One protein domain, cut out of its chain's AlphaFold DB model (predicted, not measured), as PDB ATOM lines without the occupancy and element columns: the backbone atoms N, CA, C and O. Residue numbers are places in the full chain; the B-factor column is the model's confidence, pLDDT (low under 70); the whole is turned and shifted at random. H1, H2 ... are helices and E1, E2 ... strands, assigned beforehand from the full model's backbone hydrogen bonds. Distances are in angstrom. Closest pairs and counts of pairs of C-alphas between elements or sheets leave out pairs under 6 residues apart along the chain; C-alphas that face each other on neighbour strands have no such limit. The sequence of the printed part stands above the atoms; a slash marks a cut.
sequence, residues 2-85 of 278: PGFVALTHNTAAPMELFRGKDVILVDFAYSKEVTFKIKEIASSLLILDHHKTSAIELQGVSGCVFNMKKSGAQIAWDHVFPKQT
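What this domain is: This is residues 2 to 85 of the 278 residues of an uncharacterized protein of Pseudomonas sp. (UniProt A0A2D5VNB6). A small three-stranded sheet, E1 E2 E3, stands in the middle, with H2 over one face and H4 over the opposite face, both along E2. The short helix H3 is near the edge strand E3 and only grazes the sheet, while H1 touches H2, and the opening stretch, residues 2 to 14, passes round the outside without a named element. The printed part has 84 residues with four named helices and three named strands, in the order H1 E1 H2 E2 H3 E3 H4; the sheet runs E1 E2 E3 and is parallel, and the class is mixed, helices and strands. The whole is compact, with a radius of gyration of the C-alphas of 12.5 A, and its rounded outline spans 36 by 29 by 23 A.

Where its parts are: The printed part begins at Pro 2, with its C-alpha at (-15.128, 41.011, -17.679). H1 is residues 15 to 18. E1 follows at residues 22 to 26, 13.1 A from first to last C-alpha, and begins at C-alpha 22, (-21.675, 36.848, -12.678). H2, the longest helix, is residues 32 to 41, 14.8 A. E2, the longest strand, is residues 44 to 49, 16.5 A. H3 is residues 52 to 57 and E3 residues 64 to 66. H4, residues 72 to 80, measures 12.3 A and ends at C-alpha 80, (-20.929, 50.223, -8.128).

How they stand to each other: E1 and E2 are parallel at 8 degrees, with N 25 and O 46 2.9 A apart, within hydrogen-bond range. E2 and E3 are parallel at 10 degrees, with N 65 and O 47 at 2.8 A. E1, H2, E2 and E2, H3, E3 are strand-helix-strand units, two parallel neighbour strands with a helix between, each with a right-handed crossover. H2 has a height over the sheet of 9.9 A; its closest C-alphas to E2 are Lys 39 and Leu 45, 6.1 A. H4, on the opposite face, has a height of 8.4 A, and its closest C-alphas to E2 are Gly 72 and Asp 49, 5.4 A. The closest C-alphas of H3 and E3 are Ala 55 and Phe 66, 6.1 A. H1 touches H2, closest at the C-alphas of Phe 18 and Ile 41, 6.7 A. H2 and H4 are apart. Every O i to N i+4 pair is within hydrogen-bond range in H3 and H4; H2 has 5 of 6, and H1 is too short for such a pair.

The domain as a whole: The C-alphas farthest apart are those of Glu 33 and Thr 85, 36.0 A. The printed part has no cut and no long link. The mean pLDDT of the printed part is 93.5; residues 2 and 9 are under 70.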
ATOM      1  N   PRO A   2     -13.712  40.691 -17.525       61.44
ATOM      2  CA  PRO A   2     -15.128  41.011 -17.679       61.44
ATOM      3  C   PRO A   2     -15.373  41.484 -19.120       61.44
ATOM      4  O   PRO A   2     -14.609  42.291 -19.646       61.44
ATOM      5  N   GLY A   3     -16.375  40.906 -19.780       77.81
ATOM      6  CA  GLY A   3     -16.759  41.268 -21.142       77.81
ATOM      7  C   GLY A   3     -17.974  42.184 -21.112       77.81
ATOM      8  O   GLY A   3     -18.970  41.849 -20.477       77.81
ATOM      9  N   PHE A   4     -17.907  43.319 -21.806       83.56
ATOM     10  CA  PHE A   4     -19.078  44.152 -22.068       83.56
ATOM     11  C   PHE A   4     -19.718  43.706 -23.378       83.56
ATOM     12  O   PHE A   4     -19.052  43.646 -24.410       83.56
ATOM     13  N   VAL A   5     -21.013  43.400 -23.336       85.75
ATOM     14  CA  VAL A   5     -21.790  43.004 -24.513       85.75
ATOM     15  C   VAL A   5     -22.919  44.006 -24.684       85.75
ATOM     16  O   VAL A   5     -23.812  44.088 -23.845       85.75
ATOM     17  N   ALA A   6     -22.867  44.785 -25.764       85.69
ATOM     18  CA  ALA A   6     -23.968  45.665 -26.127       85.69
ATOM     19  C   ALA A   6     -25.127  44.826 -26.679       85.69
ATOM     20  O   ALA A   6     -24.940  44.020 -27.591       85.69
ATOM     21  N   LEU A   7     -26.320  45.026 -26.127       84.75
ATOM     22  CA  LEU A   7     -27.547  44.351 -26.535       84.75
ATOM     23  C   LEU A   7     -28.599  45.400 -26.891       84.75
ATOM     24  O   LEU A   7     -28.637  46.478 -26.303       84.75
ATOM     25  N   THR A   8     -29.460  45.085 -27.853       76.81
ATOM     26  CA  THR A   8     -30.625  45.911 -28.186       76.81
ATOM     27  C   THR A   8     -31.906  45.192 -27.777       76.81
ATOM     28  O   THR A   8     -31.949  43.958 -27.721       76.81
ATOM     29  N   HIS A   9     -32.971  45.953 -27.510       68.12
ATOM     30  CA  HIS A   9     -34.286  45.375 -27.232       68.12
ATOM     31  C   HIS A   9     -34.694  44.365 -28.316       68.12
ATOM     32  O   HIS A   9     -34.481  44.595 -29.506       68.12
ATOM     33  N   ASN A  10     -35.309  43.260 -27.886       73.19
ATOM     34  CA  ASN A  10     -35.695  42.104 -28.708       73.19
ATOM     35  C   ASN A  10     -34.538  41.251 -29.255       73.19
ATOM     36  O   ASN A  10     -34.791  40.300 -29.993       73.19
ATOM     37  N   THR A  11     -33.286  41.525 -28.877       83.62
ATOM     38  CA  THR A  11     -32.186  40.587 -29.139       83.62
ATOM     39  C   THR A  11     -32.343  39.352 -28.255       83.62
ATOM     40  O   THR A  11     -32.588  39.474 -27.054       83.62
ATOM     41  N   ALA A  12     -32.194  38.160 -28.835       90.75
ATOM     42  CA  ALA A  12     -32.216  36.914 -28.078       90.75
ATOM     43  C   ALA A  12     -31.111  36.900 -27.006       90.75
ATOM     44  O   ALA A  12     -30.006  37.394 -27.229       90.75
ATOM     45  N   ALA A  13     -31.414  36.324 -25.842       91.88
ATOM     46  CA  ALA A  13     -30.454  36.202 -24.754       91.88
ATOM     47  C   ALA A  13     -29.272  35.306 -25.169       91.88
ATOM     48  O   ALA A  13     -29.504  34.148 -25.529       91.88
ATOM     49  N   PRO A  14     -28.013  35.790 -25.131       93.06
ATOM     50  CA  PRO A  14     -26.848  34.988 -25.488       93.06
ATOM     51  C   PRO A  14     -26.484  34.024 -24.349       93.06
ATOM     52  O   PRO A  14     -25.491  34.209 -23.651       93.06
ATOM     53  N   MET A  15     -27.305  32.988 -24.155       93.88
ATOM     54  CA  MET A  15     -27.269  32.098 -22.986       93.88
ATOM     55  C   MET A  15     -25.881  31.519 -22.692       93.88
ATOM     56  O   MET A  15     -25.440  31.530 -21.547       93.88
ATOM     57  N   GLU A  16     -25.138  31.088 -23.712       94.44
ATOM     58  CA  GLU A  16     -23.801  30.518 -23.500       94.44
ATOM     59  C   GLU A  16     -22.778  31.532 -22.966       94.44
ATOM     60  O   GLU A  16     -21.846  31.139 -22.269       94.44
ATOM     61  N   LEU A  17     -22.967  32.839 -23.197       92.62
ATOM     62  CA  LEU A  17     -22.115  33.868 -22.586       92.62
ATOM     63  C   LEU A  17     -22.371  34.022 -21.081       92.62
ATOM     64  O   LEU A  17     -21.494  34.494 -20.360       92.62
ATOM     65  N   PHE A  18     -23.555  33.638 -20.603       94.50
ATOM     66  CA  PHE A  18     -23.963  33.793 -19.207       94.50
ATOM     67  C   PHE A  18     -23.564  32.607 -18.328       94.50
ATOM     68  O   PHE A  18     -23.453  32.756 -17.111       94.50
ATOM     69  N   ARG A  19     -23.328  31.434 -18.926       96.25
ATOM     70  CA  ARG A  19     -23.077  30.183 -18.205       96.25
ATOM     71  C   ARG A  19     -21.885  30.300 -17.246       96.25
ATOM     72  O   ARG A  19     -20.753  30.550 -17.662       96.25
ATOM     73  N   GLY A  20     -22.144  30.097 -15.953       96.81
ATOM     74  CA  GLY A  20     -21.152  30.151 -14.878       96.81
ATOM     75  C   GLY A  20     -20.510  31.527 -14.669       96.81
ATOM     76  O   GLY A  20     -19.396  31.604 -14.149       96.81
ATOM     77  N   LYS A  21     -21.156  32.613 -15.116       95.56
ATOM     78  CA  LYS A  21     -20.675  33.993 -14.942       95.56
ATOM     79  C   LYS A  21     -21.517  34.757 -13.929       95.56
ATOM     80  O   LYS A  21     -22.694  34.464 -13.750       95.56
ATOM     81  N   ASP A  22     -20.922  35.778 -13.327       95.81
ATOM     82  CA  ASP A  22     -21.675  36.848 -12.678       95.81
ATOM     83  C   ASP A  22     -22.189  37.799 -13.761       95.81
ATOM     84  O   ASP A  22     -21.404  38.408 -14.492       95.81
ATOM     85  N   VAL A  23     -23.509  37.874 -13.911       95.69
ATOM     86  CA  VAL A  23     -24.164  38.636 -14.978       95.69
ATOM     87  C   VAL A  23     -24.800  39.887 -14.391       95.69
ATOM     88  O   VAL A  23     -25.602  39.817 -13.462       95.69
ATOM     89  N   ILE A  24     -24.479  41.041 -14.976       96.06
ATOM     90  CA  ILE A  24     -25.135  42.311 -14.669       96.06
ATOM     91  C   ILE A  24     -25.813  42.813 -15.943       96.06
ATOM     92  O   ILE A  24     -25.155  43.018 -16.960       96.06
ATOM     93  N   LEU A  25     -27.127  43.016 -15.878       95.94
ATOM     94  CA  LEU A  25     -27.908  43.676 -16.920       95.94
ATOM     95  C   LEU A  25     -28.166  45.121 -16.487       95.94
ATOM     96  O   LEU A  25     -28.613  45.361 -15.364       95.94
ATOM     97  N   VAL A  26     -27.862  46.079 -17.361       95.56
ATOM     98  CA  VAL A  26     -27.965  47.517 -17.074       95.56
ATOM     99  C   VAL A  26     -28.852  48.176 -18.118       95.56
ATOM    100  O   VAL A  26     -28.654  47.954 -19.309       95.56
ATOM    101  N   ASP A  27     -29.800  48.993 -17.656       94.88
ATOM    102  CA  ASP A  27     -30.757  49.756 -18.475       94.88
ATOM    103  C   ASP A  27     -31.694  48.890 -19.335       94.88
ATOM    104  O   ASP A  27     -32.300  49.336 -20.305       94.88
ATOM    105  N   PHE A  28     -31.787  47.607 -18.991       93.25
ATOM    106  CA  PHE A  28     -32.541  46.612 -19.730       93.25
ATOM    107  C   PHE A  28     -32.819  45.394 -18.848       93.25
ATOM    108  O   PHE A  28     -32.000  45.014 -18.005       93.25
ATOM    109  N   ALA A  29     -33.943  44.729 -19.107       93.94
ATOM    110  CA  ALA A  29     -34.266  43.435 -18.532       93.94
ATOM    111  C   ALA A  29     -34.908  42.516 -19.579       93.94
ATOM    112  O   ALA A  29     -35.670  42.958 -20.443       93.94
ATOM    113  N   TYR A  30     -34.614  41.221 -19.476       95.06
ATOM    114  CA  TYR A  30     -35.330  40.197 -20.227       95.06
ATOM    115  C   TYR A  30     -36.686  39.890 -19.582       95.06
ATOM    116  O   TYR A  30     -36.906  40.193 -18.408       95.06
ATOM    117  N   SER A  31     -37.575  39.228 -20.330       94.44
ATOM    118  CA  SER A  31     -38.844  38.732 -19.787       94.44
ATOM    119  C   SER A  31     -38.630  37.865 -18.546       94.44
ATOM    120  O   SER A  31     -37.544  37.311 -18.332       94.44
ATOM    121  N   LYS A  32     -39.673  37.697 -17.731       95.94
ATOM    122  CA  LYS A  32     -39.603  36.880 -16.510       95.94
ATOM    123  C   LYS A  32     -39.102  35.463 -16.784       95.94
ATOM    124  O   LYS A  32     -38.235  34.969 -16.070       95.94
ATOM    125  N   GLU A  33     -39.604  34.841 -17.847       96.31
ATOM    126  CA  GLU A  33     -39.201  33.496 -18.267       96.31
ATOM    127  C   GLU A  33     -37.706  33.422 -18.609       96.31
ATOM    128  O   GLU A  33     -36.989  32.559 -18.104       96.31
ATOM    129  N   VAL A  34     -37.214  34.346 -19.439       96.38
ATOM    130  CA  VAL A  34     -35.803  34.373 -19.842       96.38
ATOM    131  C   VAL A  34     -34.912  34.717 -18.651       96.38
ATOM    132  O   VAL A  34     -33.869  34.099 -18.468       96.38
ATOM    133  N   THR A  35     -35.347  35.638 -17.793       97.25
ATOM    134  CA  THR A  35     -34.655  35.988 -16.549       97.25
ATOM    135  C   THR A  35     -34.444  34.766 -15.654       97.25
ATOM    136  O   THR A  35     -33.338  34.573 -15.153       97.25
ATOM    137  N   PHE A  36     -35.447  33.897 -15.486       97.81
ATOM    138  CA  PHE A  36     -35.273  32.652 -14.728       97.81
ATOM    139  C   PHE A  36     -34.280  31.695 -15.383       97.81
ATOM    140  O   PHE A  36     -33.390  31.202 -14.697       97.81
ATOM    141  N   LYS A  37     -34.357  31.511 -16.706       97.88
ATOM    142  CA  LYS A  37     -33.390  30.685 -17.445       97.88
ATOM    143  C   LYS A  37     -31.956  31.193 -17.275       97.88
ATOM    144  O   LYS A  37     -31.035  30.396 -17.148       97.88
ATOM    145  N   ILE A  38     -31.750  32.514 -17.248       97.25
ATOM    146  CA  ILE A  38     -30.429  33.105 -16.984       97.25
ATOM    147  C   ILE A  38     -29.967  32.749 -15.566       97.25
ATOM    148  O   ILE A  38     -28.827  32.332 -15.397       97.25
ATOM    149  N   LYS A  39     -30.842  32.856 -14.555       97.50
ATOM    150  CA  LYS A  39     -30.513  32.528 -13.152       97.50
ATOM    151  C   LYS A  39     -30.183  31.051 -12.925       97.50
ATOM    152  O   LYS A  39     -29.476  30.755 -11.972       97.50
ATOM    153  N   GLU A  40     -30.673  30.146 -13.769       97.81
ATOM    154  CA  GLU A  40     -30.331  28.717 -13.707       97.81
ATOM    155  C   GLU A  40     -28.909  28.424 -14.201       97.81
ATOM    156  O   GLU A  40     -28.281  27.476 -13.735       97.81
ATOM    157  N   ILE A  41     -28.405  29.211 -15.156       97.88
ATOM    158  CA  ILE A  41     -27.109  28.944 -15.796       97.88
ATOM    159  C   ILE A  41     -25.992  29.879 -15.332       97.88
ATOM    160  O   ILE A  41     -24.825  29.508 -15.439       97.88
ATOM    161  N   ALA A  42     -26.321  31.083 -14.867       97.62
ATOM    162  CA  ALA A  42     -25.367  32.068 -14.372       97.62
ATOM    163  C   ALA A  42     -24.993  31.789 -12.908       97.62
ATOM    164  O   ALA A  42     -25.789  31.249 -12.145       97.62
ATOM    165  N   SER A  43     -23.793  32.202 -12.499       97.50
ATOM    166  CA  SER A  43     -23.365  32.143 -11.093       97.50
ATOM    167  C   SER A  43     -24.131  33.149 -10.232       97.50
ATOM    168  O   SER A  43     -24.496  32.856  -9.096       97.50
ATOM    169  N   SER A  44     -24.410  34.334 -10.783       97.38
ATOM    170  CA  SER A  44     -25.274  35.342 -10.173       97.38
ATOM    171  C   SER A  44     -25.917  36.226 -11.245       97.38
ATOM    172  O   SER A  44     -25.415  36.327 -12.367       97.38
ATOM    173  N   LEU A  45     -27.045  36.859 -10.907       97.50
ATOM    174  CA  LEU A  45     -27.723  37.823 -11.773       97.50
ATOM    175  C   LEU A  45     -28.121  39.070 -10.983       97.50
ATOM    176  O   LEU A  45     -28.846  38.973  -9.989       97.50
ATOM    177  N   LEU A  46     -27.697  40.227 -11.485       98.00
ATOM    178  CA  LEU A  46     -28.126  41.549 -11.044       98.00
ATOM    179  C   LEU A  46     -28.749  42.312 -12.219       98.00
ATOM    180  O   LEU A  46     -28.156  42.408 -13.288       98.00
ATOM    181  N   ILE A  47     -29.927  42.889 -12.010       97.94
ATOM    182  CA  ILE A  47     -30.620  43.740 -12.983       97.94
ATOM    183  C   ILE A  47     -30.725  45.150 -12.406       97.94
ATOM    184  O   ILE A  47     -31.276  45.329 -11.319       97.94
ATOM    185  N   LEU A  48     -30.204  46.139 -13.128       98.12
ATOM    186  CA  LEU A  48     -30.231  47.560 -12.786       98.12
ATOM    187  C   LEU A  48     -31.011  48.307 -13.870       98.12
ATOM    188  O   LEU A  48     -30.472  48.563 -14.944       98.12
ATOM    189  N   ASP A  49     -32.275  48.640 -13.617       97.19
ATOM    190  CA  ASP A  49     -33.165  49.132 -14.675       97.19
ATOM    191  C   ASP A  49     -34.155  50.199 -14.163       97.19
ATOM    192  O   ASP A  49     -34.448  50.317 -12.971       97.19
ATOM    193  N   HIS A  50     -34.665  51.018 -15.074       96.44
ATOM    194  CA  HIS A  50     -35.622  52.089 -14.804       96.44
ATOM    195  C   HIS A  50     -36.904  51.996 -15.652       96.44
ATOM    196  O   HIS A  50     -37.779  52.856 -15.544       96.44
ATOM    197  N   HIS A  51     -37.078  50.929 -16.436       94.00
ATOM    198  CA  HIS A  51     -38.283  50.715 -17.234       94.00
ATOM    199  C   HIS A  51     -39.455  50.172 -16.398       94.00
ATOM    200  O   HIS A  51     -39.393  49.098 -15.795       94.00
ATOM    201  N   LYS A  52     -40.585  50.895 -16.403       93.12
ATOM    202  CA  LYS A  52     -41.788  50.539 -15.624       93.12
ATOM    203  C   LYS A  52     -42.357  49.164 -15.987       93.12
ATOM    204  O   LYS A  52     -42.791  48.440 -15.096       93.12
ATOM    205  N   THR A  53     -42.371  48.811 -17.272       90.75
ATOM    206  CA  THR A  53     -42.880  47.511 -17.739       90.75
ATOM    207  C   THR A  53     -42.063  46.362 -17.151       90.75
ATOM    208  O   THR A  53     -42.644  45.465 -16.545       90.75
ATOM    209  N   SER A  54     -40.729  46.446 -17.225       93.19
ATOM    210  CA  SER A  54     -39.808  45.472 -16.629       93.19
ATOM    211  C   SER A  54     -39.994  45.356 -15.116       93.19
ATOM    212  O   SER A  54     -40.040  44.253 -14.579       93.19
ATOM    213  N   ALA A  55     -40.151  46.492 -14.426       95.19
ATOM    214  CA  ALA A  55     -40.339  46.521 -12.976       95.19
ATOM    215  C   ALA A  55     -41.624  45.806 -12.527       95.19
ATOM    216  O   ALA A  55     -41.633  45.148 -11.488       95.19
ATOM    217  N   ILE A  56     -42.704  45.931 -13.308       96.06
ATOM    218  CA  ILE A  56     -43.966  45.219 -13.063       96.06
ATOM    219  C   ILE A  56     -43.789  43.725 -13.345       96.06
ATOM    220  O   ILE A  56     -44.168  42.893 -12.526       96.06
ATOM    221  N   GLU A  57     -43.199  43.375 -14.489       96.06
ATOM    222  CA  GLU A  57     -43.045  41.980 -14.910       96.06
ATOM    223  C   GLU A  57     -42.143  41.174 -13.960       96.06
ATOM    224  O   GLU A  57     -42.446  40.027 -13.619       96.06
ATOM    225  N   LEU A  58     -41.060  41.790 -13.487       96.94
ATOM    226  CA  LEU A  58     -40.070  41.175 -12.603       96.94
ATOM    227  C   LEU A  58     -40.337  41.444 -11.117       96.94
ATOM    228  O   LEU A  58     -39.470  41.207 -10.275       96.94
ATOM    229  N   GLN A  59     -41.542  41.897 -10.762       95.94
ATOM    230  CA  GLN A  59     -41.915  42.096  -9.367       95.94
ATOM    231  C   GLN A  59     -41.743  40.793  -8.562       95.94
ATOM    232  O   GLN A  59     -42.225  39.724  -8.944       95.94
ATOM    233  N   GLY A  60     -41.032  40.887  -7.435       94.38
ATOM    234  CA  GLY A  60     -40.728  39.750  -6.559       94.38
ATOM    235  C   GLY A  60     -39.562  38.868  -7.024       94.38
ATOM    236  O   GLY A  60     -39.175  37.953  -6.299       94.38
ATOM    237  N   VAL A  61     -38.962  39.130  -8.190       96.00
ATOM    238  CA  VAL A  61     -37.752  38.424  -8.633       96.00
ATOM    239  C   VAL A  61     -36.538  38.997  -7.895       96.00
ATOM    240  O   VAL A  61     -36.251  40.190  -7.966       96.00
ATOM    241  N   SER A  62     -35.798  38.144  -7.179       95.62
ATOM    242  CA  SER A  62     -34.567  38.556  -6.488       95.62
ATOM    243  C   SER A  62     -33.480  39.024  -7.465       95.62
ATOM    244  O   SER A  62     -33.464  38.607  -8.626       95.62
ATOM    245  N   GLY A  63     -32.554  39.865  -6.997       95.38
ATOM    246  CA  GLY A  63     -31.465  40.388  -7.833       95.38
ATOM    247  C   GLY A  63     -31.892  41.503  -8.791       95.38
ATOM    248  O   GLY A  63     -31.181  41.780  -9.747       95.38
ATOM    249  N   CYS A  64     -33.038  42.150  -8.558       97.25
ATOM    250  CA  CYS A  64     -33.511  43.265  -9.378       97.25
ATOM    251  C   CYS A  64     -33.539  44.570  -8.572       97.25
ATOM    252  O   CYS A  64     -34.128  44.626  -7.492       97.25
ATOM    253  N   VAL A  65     -32.944  45.630  -9.116       97.31
ATOM    254  CA  VAL A  65     -32.960  46.988  -8.568       97.31
ATOM    255  C   VAL A  65     -33.622  47.903  -9.590       97.31
ATOM    256  O   VAL A  65     -33.030  48.247 -10.612       97.31
ATOM    257  N   PHE A  66     -34.851  48.320  -9.283       97.44
ATOM    258  CA  PHE A  66     -35.621  49.229 -10.124       97.44
ATOM    259  C   PHE A  66     -35.743  50.616  -9.498       97.44
ATOM    260  O   PHE A  66     -36.123  50.745  -8.333       97.44
ATOM    261  N   ASN A  67     -35.475  51.672 -10.272       97.06
ATOM    262  CA  ASN A  67     -35.681  53.044  -9.804       97.06
ATOM    263  C   ASN A  67     -36.161  53.984 -10.915       97.06
ATOM    264  O   ASN A  67     -35.366  54.551 -11.649       97.06
ATOM    265  N   MET A  68     -37.468  54.243 -10.957       95.94
ATOM    266  CA  MET A  68     -38.092  55.088 -11.989       95.94
ATOM    267  C   MET A  68     -37.699  56.577 -11.906       95.94
ATOM    268  O   MET A  68     -38.085  57.365 -12.764       95.94
ATOM    269  N   LYS A  69     -36.996  57.006 -10.847       96.75
ATOM    270  CA  LYS A  69     -36.561  58.402 -10.652       96.75
ATOM    271  C   LYS A  69     -35.120  58.651 -11.108       96.75
ATOM    272  O   LYS A  69     -34.667  59.796 -11.036       96.75
ATOM    273  N   LYS A  70     -34.406  57.602 -11.523       97.44
ATOM    274  CA  LYS A  70     -33.006  57.624 -11.957       97.44
ATOM    275  C   LYS A  70     -32.898  56.951 -13.326       97.44
ATOM    276  O   LYS A  70     -33.669  56.044 -13.605       97.44
ATOM    277  N   SER A  71     -31.962  57.390 -14.162       97.38
ATOM    278  CA  SER A  71     -31.639  56.673 -15.405       97.38
ATOM    279  C   SER A  71     -30.837  55.402 -15.118       97.38
ATOM    280  O   SER A  71     -30.210  55.307 -14.053       97.38
ATOM    281  N   GLY A  72     -30.763  54.464 -16.069       96.44
ATOM    282  CA  GLY A  72     -29.908  53.275 -15.943       96.44
ATOM    283  C   GLY A  72     -28.453  53.618 -15.606       96.44
ATOM    284  O   GLY A  72     -27.864  53.013 -14.709       96.44
ATOM    285  N   ALA A  73     -27.903  54.678 -16.210       95.25
ATOM    286  CA  ALA A  73     -26.556  55.170 -15.906       95.25
ATOM    287  C   ALA A  73     -26.391  55.629 -14.442       95.25
ATOM    288  O   ALA A  73     -25.369  55.350 -13.814       95.25
ATOM    289  N   GLN A  74     -27.388  56.318 -13.871       97.62
ATOM    290  CA  GLN A  74     -27.357  56.722 -12.460       97.62
ATOM    291  C   GLN A  74     -27.483  55.524 -11.517       97.62
ATOM    292  O   GLN A  74     -26.797  55.488 -10.499       97.62
ATOM    293  N   ILE A  75     -28.349  54.556 -11.842       98.06
ATOM    294  CA  ILE A  75     -28.530  53.342 -11.035       98.06
ATOM    295  C   ILE A  75     -27.237  52.523 -11.027       98.06
ATOM    296  O   ILE A  75     -26.778  52.134  -9.955       98.06
ATOM    297  N   ALA A  76     -26.628  52.310 -12.197       96.25
ATOM    298  CA  ALA A  76     -25.360  51.601 -12.331       96.25
ATOM    299  C   ALA A  76     -24.245  52.266 -11.518       96.25
ATOM    300  O   ALA A  76     -23.584  51.600 -10.721       96.25
ATOM    301  N   TRP A  77     -24.087  53.587 -11.658       95.44
ATOM    302  CA  TRP A  77     -23.080  54.332 -10.910       95.44
ATOM    303  C   TRP A  77     -23.262  54.202  -9.399       95.44
ATOM    304  O   TRP A  77     -22.327  53.851  -8.686       95.44
ATOM    305  N   ASP A  78     -24.473  54.465  -8.908       96.62
ATOM    306  CA  ASP A  78     -24.765  54.437  -7.475       96.62
ATOM    307  C   ASP A  78     -24.588  53.042  -6.872       96.62
ATOM    308  O   ASP A  78     -24.274  52.923  -5.691       96.62
ATOM    309  N   HIS A  79     -24.822  51.993  -7.662       95.75
ATOM    310  CA  HIS A  79     -24.650  50.619  -7.213       95.75
ATOM    311  C   HIS A  79     -23.168  50.251  -7.081       95.75
ATOM    312  O   HIS A  79     -22.764  49.676  -6.073       95.75
ATOM    313  N   VAL A  80     -22.354  50.592  -8.085       93.25
ATOM    314  CA  VAL A  80     -20.929  50.223  -8.128       93.25
ATOM    315  C   VAL A  80     -20.076  51.146  -7.249       93.25
ATOM    316  O   VAL A  80     -19.125  50.697  -6.610       93.25
ATOM    317  N   PHE A  81     -20.435  52.428  -7.161       92.69
ATOM    318  CA  PHE A  81     -19.682  53.454  -6.440       92.69
ATOM    319  C   PHE A  81     -20.562  54.231  -5.439       92.69
ATOM    320  O   PHE A  81     -20.641  55.459  -5.505       92.69
ATOM    321  N   PRO A  82     -21.183  53.564  -4.445       94.19
ATOM    322  CA  PRO A  82     -22.221  54.154  -3.587       94.19
ATOM    323  C   PRO A  82     -21.766  55.348  -2.737       94.19
ATOM    324  O   PRO A  82     -22.590  56.129  -2.269       94.19
ATOM    325  N   LYS A  83     -20.455  55.488  -2.511       93.88
ATOM    326  CA  LYS A  83     -19.858  56.580  -1.725       93.88
ATOM    327  C   LYS A  83     -19.203  57.659  -2.588       93.88
ATOM    328  O   LYS A  83     -18.683  58.625  -2.038       93.88
ATOM    329  N   GLN A  84     -19.180  57.490  -3.910       90.62
ATOM    330  CA  GLN A  84     -18.548  58.448  -4.811       90.62
ATOM    331  C   GLN A  84     -19.601  59.333  -5.463       90.62
ATOM    332  O   GLN A  84     -20.631  58.861  -5.948       90.62
ATOM    333  N   THR A  85     -19.312  60.629  -5.525       90.81
ATOM    334  CA  THR A  85     -20.094  61.567  -6.326       90.81
ATOM    335  C   THR A  85     -20.133  61.090  -7.776       90.81
ATOM    336  O   THR A  85     -19.138  60.593  -8.293       90.81
TER     337      THR A  85